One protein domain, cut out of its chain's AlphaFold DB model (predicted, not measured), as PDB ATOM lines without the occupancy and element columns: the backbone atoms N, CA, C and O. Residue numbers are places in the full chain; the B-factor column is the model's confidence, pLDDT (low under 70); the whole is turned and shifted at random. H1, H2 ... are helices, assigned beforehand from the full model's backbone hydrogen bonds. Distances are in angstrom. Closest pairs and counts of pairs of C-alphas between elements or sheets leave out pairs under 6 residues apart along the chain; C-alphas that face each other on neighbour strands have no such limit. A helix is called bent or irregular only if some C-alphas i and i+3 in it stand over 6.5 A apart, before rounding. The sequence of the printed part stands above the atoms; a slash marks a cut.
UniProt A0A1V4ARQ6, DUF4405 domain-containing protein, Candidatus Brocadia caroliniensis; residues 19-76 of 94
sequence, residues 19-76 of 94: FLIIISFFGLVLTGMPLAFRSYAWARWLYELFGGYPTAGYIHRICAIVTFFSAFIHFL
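Overview. This is residues 19 to 76 of the 94 residues of the protein "DUF4405 domain-containing protein" of Candidatus Brocadia caroliniensis (UniProt A0A1V4ARQ6). Two long helices, H1 and H3, run opposite ways, slanting over each other at 39 degrees, and a short helix, H2, lies across the end where H1 finishes and H3 starts. H1 and H3 make the length of this rod; at the end away from H2, the start of H1 at Phe 19 and the end of H3 at Leu 76 spread apart, their C-alphas 17.9 A from each other. The printed part has 58 residues, with three named helices in the order H1, H2, H3 along the chain and no named strand, and the class is all helix. The whole is only just loose, close to compact, with a radius of gyration of the C-alphas of 12.4 A, and the C-alphas span 41 by 17 by 16 A along their three main axes.

Along the chain. The printed part begins with H1, residues 19 to 36, from Phe 19 to Ala 36. Its first C-alpha stands at (60.276, 20.764, 7.208) and its last at (34.776, 20.574, 2.718), 25.9 A from the first. H1 is neither bent nor irregular, but only just: C-alphas 31 and 34 are 6.1 A apart. A tight link of 4 residues, 37 to 40, follows. H2 holds residues 41 to 49, from Ala 41 at C-alpha (32.972, 8.250, 2.205) to Leu 49, and measures 12.6 A from first to last C-alpha. Another tight link, of 3 residues, 50 to 52, leads to H3, residues 53 to 76. H3 is the longest helix, with 24 residues and 34.4 A from the C-alpha of Tyr 53 to that of Leu 76. Its last C-alpha stands at (60.639, 38.702, 7.440).

Arrangement. H1 touches both other helices. With H3 it has 26 pairs of C-alphas within 8 A; the closest are those of Ser 24 and Cys 63, 4.8 A apart. The lines of H1 and H3 stand at a steep tilt of 39 degrees, the two helices run opposite ways, and their centres are 8.9 A apart. H1 touches H2 with residues 30 to 35 alone, in 10 pairs of C-alphas within 8 A. The closest C-alphas of these two are those of Pro 34 and Ala 43, 4.3 A apart. H1 and H2 stand at a steep tilt of 56 degrees and run opposite ways, with their centres 14.4 A apart. H2 and H3 are close but not clearly touching, with 2 pairs of C-alphas within 8 A. Their closest C-alphas are those of Tyr 47 and Tyr 53, 6.4 A apart. The lines of H2 and H3 are about perpendicular, at 84 degrees, and their centres are 21.2 A apart. In H2 and H3 every backbone O i to N i+4 pair is within hydrogen-bond range, while in H1 12 of 14 are.

Size, cuts and confidence. The two C-alphas farthest apart, those of Ala 41 and Leu 76, are separated by 41.5 A. The printed part runs from residue 19 to residue 76 and has no cut; the full chain has 94 residues. Both links, H1 to H2 and H2 to H3, are tight, and neither is long. The mean pLDDT of the printed part is 89.2, and no printed residue is under 70. By element, the mean pLDDT is 91 in H1, 86 in H2 and 90 in H3 of this predicted model.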
ATOM      1  N   PHE A  19      60.837  21.981   6.627       91.69
ATOM      2  CA  PHE A  19      60.276  20.764   7.208       91.69
ATOM      3  C   PHE A  19      59.011  21.043   8.032       91.69
ATOM      4  O   PHE A  19      58.017  20.335   7.883       91.69
ATOM      5  N   LEU A  20      59.013  22.120   8.830       90.38
ATOM      6  CA  LEU A  20      57.827  22.577   9.561       90.38
ATOM      7  C   LEU A  20      56.658  22.890   8.620       90.38
ATOM      8  O   LEU A  20      55.552  22.416   8.868       90.38
ATOM      9  N   ILE A  21      56.911  23.627   7.531       91.56
ATOM     10  CA  ILE A  21      55.887  23.960   6.529       91.56
ATOM     11  C   ILE A  21      55.329  22.714   5.850       91.56
ATOM     12  O   ILE A  21      54.124  22.638   5.637       91.56
ATOM     13  N   ILE A  22      56.171  21.733   5.514       93.75
ATOM     14  CA  ILE A  22      55.707  20.483   4.901       93.75
ATOM     15  C   ILE A  22      54.701  19.796   5.828       93.75
ATOM     16  O   ILE A  22      53.583  19.494   5.412       93.75
ATOM     17  N   ILE A  23      55.083  19.568   7.086       93.75
ATOM     18  CA  ILE A  23      54.235  18.855   8.047       93.75
ATOM     19  C   ILE A  23      52.934  19.616   8.284       93.75
ATOM     20  O   ILE A  23      51.855  19.021   8.260       93.75
ATOM     21  N   SER A  24      53.020  20.930   8.495       92.62
ATOM     22  CA  SER A  24      51.838  21.737   8.768       92.62
ATOM     23  C   SER A  24      50.911  21.793   7.554       92.62
ATOM     24  O   SER A  24      49.710  21.612   7.718       92.62
ATOM     25  N   PHE A  25      51.443  21.933   6.337       94.25
ATOM     26  CA  PHE A  25      50.663  21.925   5.100       94.25
ATOM     27  C   PHE A  25      49.884  20.621   4.915       94.25
ATOM     28  O   PHE A  25      48.669  20.658   4.711       94.25
ATOM     29  N   PHE A  26      50.546  19.468   5.045       94.44
ATOM     30  CA  PHE A  26      49.852  18.183   4.972       94.44
ATOM     31  C   PHE A  26      48.802  18.055   6.081       94.44
ATOM     32  O   PHE A  26      47.689  17.613   5.809       94.44
ATOM     33  N   GLY A  27      49.103  18.521   7.297       91.88
ATOM     34  CA  GLY A  27      48.132  18.605   8.389       91.88
ATOM     35  C   GLY A  27      46.893  19.438   8.036       91.88
ATOM     36  O   GLY A  27      45.772  18.979   8.253       91.88
ATOM     37  N   LEU A  28      47.059  20.621   7.431       93.25
ATOM     38  CA  LEU A  28      45.939  21.446   6.957       93.25
ATOM     39  C   LEU A  28      45.114  20.740   5.881       93.25
ATOM     40  O   LEU A  28      43.890  20.775   5.952       93.25
ATOM     41  N   VAL A  29      45.760  20.120   4.890       93.44
ATOM     42  CA  VAL A  29      45.065  19.441   3.785       93.44
ATOM     43  C   VAL A  29      44.273  18.248   4.313       93.44
ATOM     44  O   VAL A  29      43.084  18.127   4.030       93.44
ATOM     45  N   LEU A  30      44.899  17.404   5.136       91.31
ATOM     46  CA  LEU A  30      44.267  16.202   5.677       91.31
ATOM     47  C   LEU A  30      43.125  16.519   6.647       91.31
ATOM     48  O   LEU A  30      42.184  15.743   6.734       91.31
ATOM     49  N   THR A  31      43.159  17.654   7.345       90.94
ATOM     50  CA  THR A  31      42.070  18.063   8.254       90.94
ATOM     51  C   THR A  31      41.012  18.939   7.579       90.94
ATOM     52  O   THR A  31      39.836  18.867   7.930       90.94
ATOM     53  N   GLY A  32      41.398  19.747   6.588       88.31
ATOM     54  CA  GLY A  32      40.517  20.688   5.893       88.31
ATOM     55  C   GLY A  32      39.715  20.053   4.758       88.31
ATOM     56  O   GLY A  32      38.531  20.356   4.604       88.31
ATOM     57  N   MET A  33      40.314  19.130   3.997       88.62
ATOM     58  CA  MET A  33      39.625  18.436   2.900       88.62
ATOM     59  C   MET A  33      38.400  17.648   3.395       88.62
ATOM     60  O   MET A  33      37.324  17.813   2.816       88.62
ATOM     61  N   PRO A  34      38.465  16.876   4.498       85.69
ATOM     62  CA  PRO A  34      37.282  16.213   5.042       85.69
ATOM     63  C   PRO A  34      36.161  17.167   5.466       85.69
ATOM     64  O   PRO A  34      34.986  16.807   5.399       85.69
ATOM     65  N   LEU A  35      36.513  18.386   5.893       81.88
ATOM     66  CA  LEU A  35      35.550  19.411   6.293       81.88
ATOM     67  C   LEU A  35      34.733  19.905   5.094       81.88
ATOM     68  O   LEU A  35      33.516  20.046   5.201       81.88
ATOM     69  N   ALA A  36      35.402  20.128   3.960       84.81
ATOM     70  CA  ALA A  36      34.776  20.574   2.718       84.81
ATOM     71  C   ALA A  36      33.987  19.454   2.018       84.81
ATOM     72  O   ALA A  36      32.920  19.699   1.461       84.81
ATOM     73  N   PHE A  37      34.478  18.213   2.076       87.44
ATOM     74  CA  PHE A  37      33.927  17.069   1.340       87.44
ATOM     75  C   PHE A  37      33.154  16.085   2.228       87.44
ATOM     76  O   PHE A  37      33.168  14.881   1.980       87.44
ATOM     77  N   ARG A  38      32.438  16.580   3.247       79.56
ATOM     78  CA  ARG A  38      31.739  15.750   4.253       79.56
ATOM     79  C   ARG A  38      30.805  14.678   3.660       79.56
ATOM     80  O   ARG A  38      30.580  13.655   4.301       79.56
ATOM     81  N   SER A  39      30.248  14.896   2.469       84.31
ATOM     82  CA  SER A  39      29.345  13.951   1.792       84.31
ATOM     83  C   SER A  39      30.038  12.707   1.217       84.31
ATOM     84  O   SER A  39      29.357  11.738   0.890       84.31
ATOM     85  N   TYR A  40      31.367  12.702   1.097       90.12
ATOM     86  CA  TYR A  40      32.117  11.593   0.510       90.12
ATOM     87  C   TYR A  40      32.620  10.606   1.574       90.12
ATOM     88  O   TYR A  40      33.086  10.992   2.646       90.12
ATOM     89  N   ALA A  41      32.593   9.307   1.261       87.38
ATOM     90  CA  ALA A  41      32.972   8.250   2.205       87.38
ATOM     91  C   ALA A  41      34.441   8.335   2.671       87.38
ATOM     92  O   ALA A  41      34.725   8.123   3.848       87.38
ATOM     93  N   TRP A  42      35.368   8.709   1.780       87.44
ATOM     94  CA  TRP A  42      36.786   8.877   2.126       87.44
ATOM     95  C   TRP A  42      37.006  10.008   3.143       87.44
ATOM     96  O   TRP A  42      37.867   9.897   4.013       87.44
ATOM     97  N   ALA A  43      36.202  11.074   3.068       86.62
ATOM     98  CA  ALA A  43      36.268  12.199   3.993       86.62
ATOM     99  C   ALA A  43      35.800  11.777   5.386       86.62
ATOM    100  O   ALA A  43      36.418  12.148   6.381       86.62
ATOM    101  N   ARG A  44      34.750  10.950   5.460       85.25
ATOM    102  CA  ARG A  44      34.286  10.367   6.723       85.25
ATOM    103  C   ARG A  44      35.354   9.468   7.346       85.25
ATOM    104  O   ARG A  44      35.684   9.646   8.509       85.25
ATOM    105  N   TRP A  45      35.977   8.590   6.563       87.81
ATOM    106  CA  TRP A  45      37.068   7.751   7.066       87.81
ATOM    107  C   TRP A  45      38.236   8.583   7.632       87.81
ATOM    108  O   TRP A  45      38.723   8.311   8.727       87.81
ATOM    109  N   LEU A  46      38.630   9.660   6.940       87.00
ATOM    110  CA  LEU A  46      39.651  10.587   7.439       87.00
ATOM    111  C   LEU A  46      39.222  11.307   8.731       87.00
ATOM    112  O   LEU A  46      40.016  11.422   9.661       87.00
ATOM    113  N   TYR A  47      37.982  11.797   8.816       82.50
ATOM    114  CA  TYR A  47      37.465  12.479  10.014       82.50
ATOM    115  C   TYR A  47      37.459  11.559  11.243       82.50
ATOM    116  O   TYR A  47      37.794  12.003  12.343       82.50
ATOM    117  N   GLU A  48      37.112  10.284  11.057       85.25
ATOM    118  CA  GLU A  48      37.119   9.278  12.123       85.25
ATOM    119  C   GLU A  48      38.547   8.988  12.590       85.25
ATOM    120  O   GLU A  48      38.794   8.943  13.796       85.25
ATOM    121  N   LEU A  49      39.506   8.908  11.660       87.44
ATOM    122  CA  LEU A  49      40.923   8.721  11.974       87.44
ATOM    123  C   LEU A  49      41.492   9.858  12.841       87.44
ATOM    124  O   LEU A  49      42.275   9.610  13.754       87.44
ATOM    125  N   PHE A  50      41.079  11.103  12.587       85.06
ATOM    126  CA  PHE A  50      41.497  12.272  13.371       85.06
ATOM    127  C   PHE A  50      40.742  12.441  14.704       85.06
ATOM    128  O   PHE A  50      40.958  13.428  15.408       85.06
ATOM    129  N   GLY A  51      39.869  11.499  15.079       83.56
ATOM    130  CA  GLY A  51      39.138  11.544  16.348       83.56
ATOM    131  C   GLY A  51      37.915  12.462  16.328       83.56
ATOM    132  O   GLY A  51      37.489  12.957  17.373       83.56
ATOM    133  N   GLY A  52      37.346  12.715  15.148       83.44
ATOM    134  CA  GLY A  52      36.075  13.405  14.986       83.44
ATOM    135  C   GLY A  52      36.164  14.871  14.538       83.44
ATOM    136  O   GLY A  52      37.228  15.444  14.326       83.44
ATOM    137  N   TYR A  53      34.996  15.504  14.393       77.19
ATOM    138  CA  TYR A  53      34.808  16.834  13.802       77.19
ATOM    139  C   TYR A  53      35.400  17.956  14.662       77.19
ATOM    140  O   TYR A  53      36.130  18.780  14.108       77.19
ATOM    141  N   PRO A  54      35.147  18.009  15.990       84.31
ATOM    142  CA  PRO A  54      35.782  19.024  16.824       84.31
ATOM    143  C   PRO A  54      37.307  18.860  16.836       84.31
ATOM    144  O   PRO A  54      38.025  19.834  16.629       84.31
ATOM    145  N   THR A  55      37.801  17.629  16.986       88.06
ATOM    146  CA  THR A  55      39.235  17.315  17.064       88.06
ATOM    147  C   THR A  55      39.975  17.691  15.779       88.06
ATOM    148  O   THR A  55      40.969  18.414  15.842       88.06
ATOM    149  N   ALA A  56      39.453  17.312  14.606       88.19
ATOM    150  CA  ALA A  56      40.026  17.696  13.315       88.19
ATOM    151  C   ALA A  56      40.088  19.223  13.142       88.19
ATOM    152  O   ALA A  56      41.085  19.752  12.650       88.19
ATOM    153  N   GLY A  57      39.065  19.950  13.607       88.75
ATOM    154  CA  GLY A  57      39.050  21.412  13.598       88.75
ATOM    155  C   GLY A  57      40.115  22.042  14.504       88.75
ATOM    156  O   GLY A  57      40.744  23.029  14.115       88.75
ATOM    157  N   TYR A  58      40.359  21.478  15.690       91.62
ATOM    158  CA  TYR A  58      41.439  21.936  16.572       91.62
ATOM    159  C   TYR A  58      42.818  21.690  15.957       91.62
ATOM    160  O   TYR A  58      43.635  22.611  15.919       91.62
ATOM    161  N   ILE A  59      43.052  20.492  15.411       90.94
ATOM    162  CA  ILE A  59      44.310  20.153  14.733       90.94
ATOM    163  C   ILE A  59      44.537  21.101  13.550       90.94
ATOM    164  O   ILE A  59      45.618  21.676  13.430       90.94
ATOM    165  N   HIS A  60      43.505  21.355  12.739       93.88
ATOM    166  CA  HIS A  60      43.586  22.289  11.615       93.88
ATOM    167  C   HIS A  60      44.050  23.685  12.050       93.88
ATOM    168  O   HIS A  60      44.951  24.259  11.438       93.88
ATOM    169  N   ARG A  61      43.476  24.232  13.132       94.00
ATOM    170  CA  ARG A  61      43.846  25.557  13.662       94.00
ATOM    171  C   ARG A  61      45.296  25.599  14.137       94.00
ATOM    172  O   ARG A  61      45.992  26.569  13.850       94.00
ATOM    173  N   ILE A  62      45.763  24.552  14.816       93.81
ATOM    174  CA  ILE A  62      47.160  24.450  15.259       93.81
ATOM    175  C   ILE A  62      48.094  24.424  14.042       93.81
ATOM    176  O   ILE A  62      49.042  25.205  13.976       93.81
ATOM    177  N   CYS A  63      47.799  23.590  13.041       93.25
ATOM    178  CA  CYS A  63      48.598  23.520  11.819       93.25
ATOM    179  C   CYS A  63      48.575  24.851  11.042       93.25
ATOM    180  O   CYS A  63      49.607  25.264  10.504       93.25
ATOM    181  N   ALA A  64      47.441  25.560  11.020       93.50
ATOM    182  CA  ALA A  64      47.328  26.894  10.428       93.50
ATOM    183  C   ALA A  64      48.249  27.900  11.131       93.50
ATOM    184  O   ALA A  64      49.031  28.568  10.458       93.50
ATOM    185  N   ILE A  65      48.233  27.952  12.467       95.44
ATOM    186  CA  ILE A  65      49.107  28.842  13.250       95.44
ATOM    187  C   ILE A  65      50.583  28.568  12.941       95.44
ATOM    188  O   ILE A  65      51.327  29.506  12.656       95.44
ATOM    189  N   VAL A  66      51.004  27.299  12.929       92.44
ATOM    190  CA  VAL A  66      52.395  26.921  12.614       92.44
ATOM    191  C   VAL A  66      52.783  27.359  11.200       92.44
ATOM    192  O   VAL A  66      53.862  27.919  10.999       92.44
ATOM    193  N   THR A  67      51.895  27.154  10.224       92.12
ATOM    194  CA  THR A  67      52.141  27.535   8.826       92.12
ATOM    195  C   THR A  67      52.287  29.046   8.684       92.12
ATOM    196  O   THR A  67      53.267  29.509   8.101       92.12
ATOM    197  N   PHE A  68      51.358  29.823   9.249       92.88
ATOM    198  CA  PHE A  68      51.417  31.284   9.204       92.88
ATOM    199  C   PHE A  68      52.651  31.827   9.922       92.88
ATOM    200  O   PHE A  68      53.306  32.725   9.401       92.88
ATOM    201  N   PHE A  69      53.014  31.257  11.071       92.81
ATOM    202  CA  PHE A  69      54.211  31.655  11.804       92.81
ATOM    203  C   PHE A  69      55.492  31.380  11.003       92.81
ATOM    204  O   PHE A  69      56.326  32.270  10.837       92.81
ATOM    205  N   SER A  70      55.631  30.176  10.437       89.81
ATOM    206  CA  SER A  70      56.794  29.825   9.614       89.81
ATOM    207  C   SER A  70      56.866  30.661   8.331       89.81
ATOM    208  O   SER A  70      57.952  31.085   7.932       89.81
ATOM    209  N   ALA A  71      55.722  30.944   7.701       89.94
ATOM    210  CA  ALA A  71      55.647  31.836   6.550       89.94
ATOM    211  C   ALA A  71      56.055  33.266   6.928       89.94
ATOM    212  O   ALA A  71      56.869  33.868   6.233       89.94
ATOM    213  N   PHE A  72      55.563  33.794   8.051       92.44
ATOM    214  CA  PHE A  72      55.900  35.136   8.526       92.44
ATOM    215  C   PHE A  72      57.401  35.293   8.784       92.44
ATOM    216  O   PHE A  72      58.003  36.257   8.317       92.44
ATOM    217  N   ILE A  73      58.030  34.316   9.443       89.81
ATOM    218  CA  ILE A  73      59.487  34.299   9.636       89.81
ATOM    219  C   ILE A  73      60.218  34.296   8.289       89.81
ATOM    220  O   ILE A  73      61.192  35.029   8.115       89.81
ATOM    221  N   HIS A  74      59.751  33.498   7.327       86.69
ATOM    222  CA  HIS A  74      60.354  33.445   5.999       86.69
ATOM    223  C   HIS A  74      60.231  34.783   5.256       86.69
ATOM    224  O   HIS A  74      61.220  35.285   4.721       86.69
ATOM    225  N   PHE A  75      59.049  35.404   5.271       87.81
ATOM    226  CA  PHE A  75      58.832  36.723   4.682       87.81
ATOM    227  C   PHE A  75      59.666  37.803   5.368       87.81
ATOM    228  O   PHE A  75      60.249  38.634   4.677       87.81
ATOM    229  N   LEU A  76      59.793  37.770   6.697       89.19
ATOM    230  CA  LEU A  76      60.639  38.702   7.440       89.19
ATOM    231  C   LEU A  76      62.117  38.532   7.066       89.19
ATOM    232  O   LEU A  76      62.806  39.522   6.828       89.19
TER     233      LEU A  76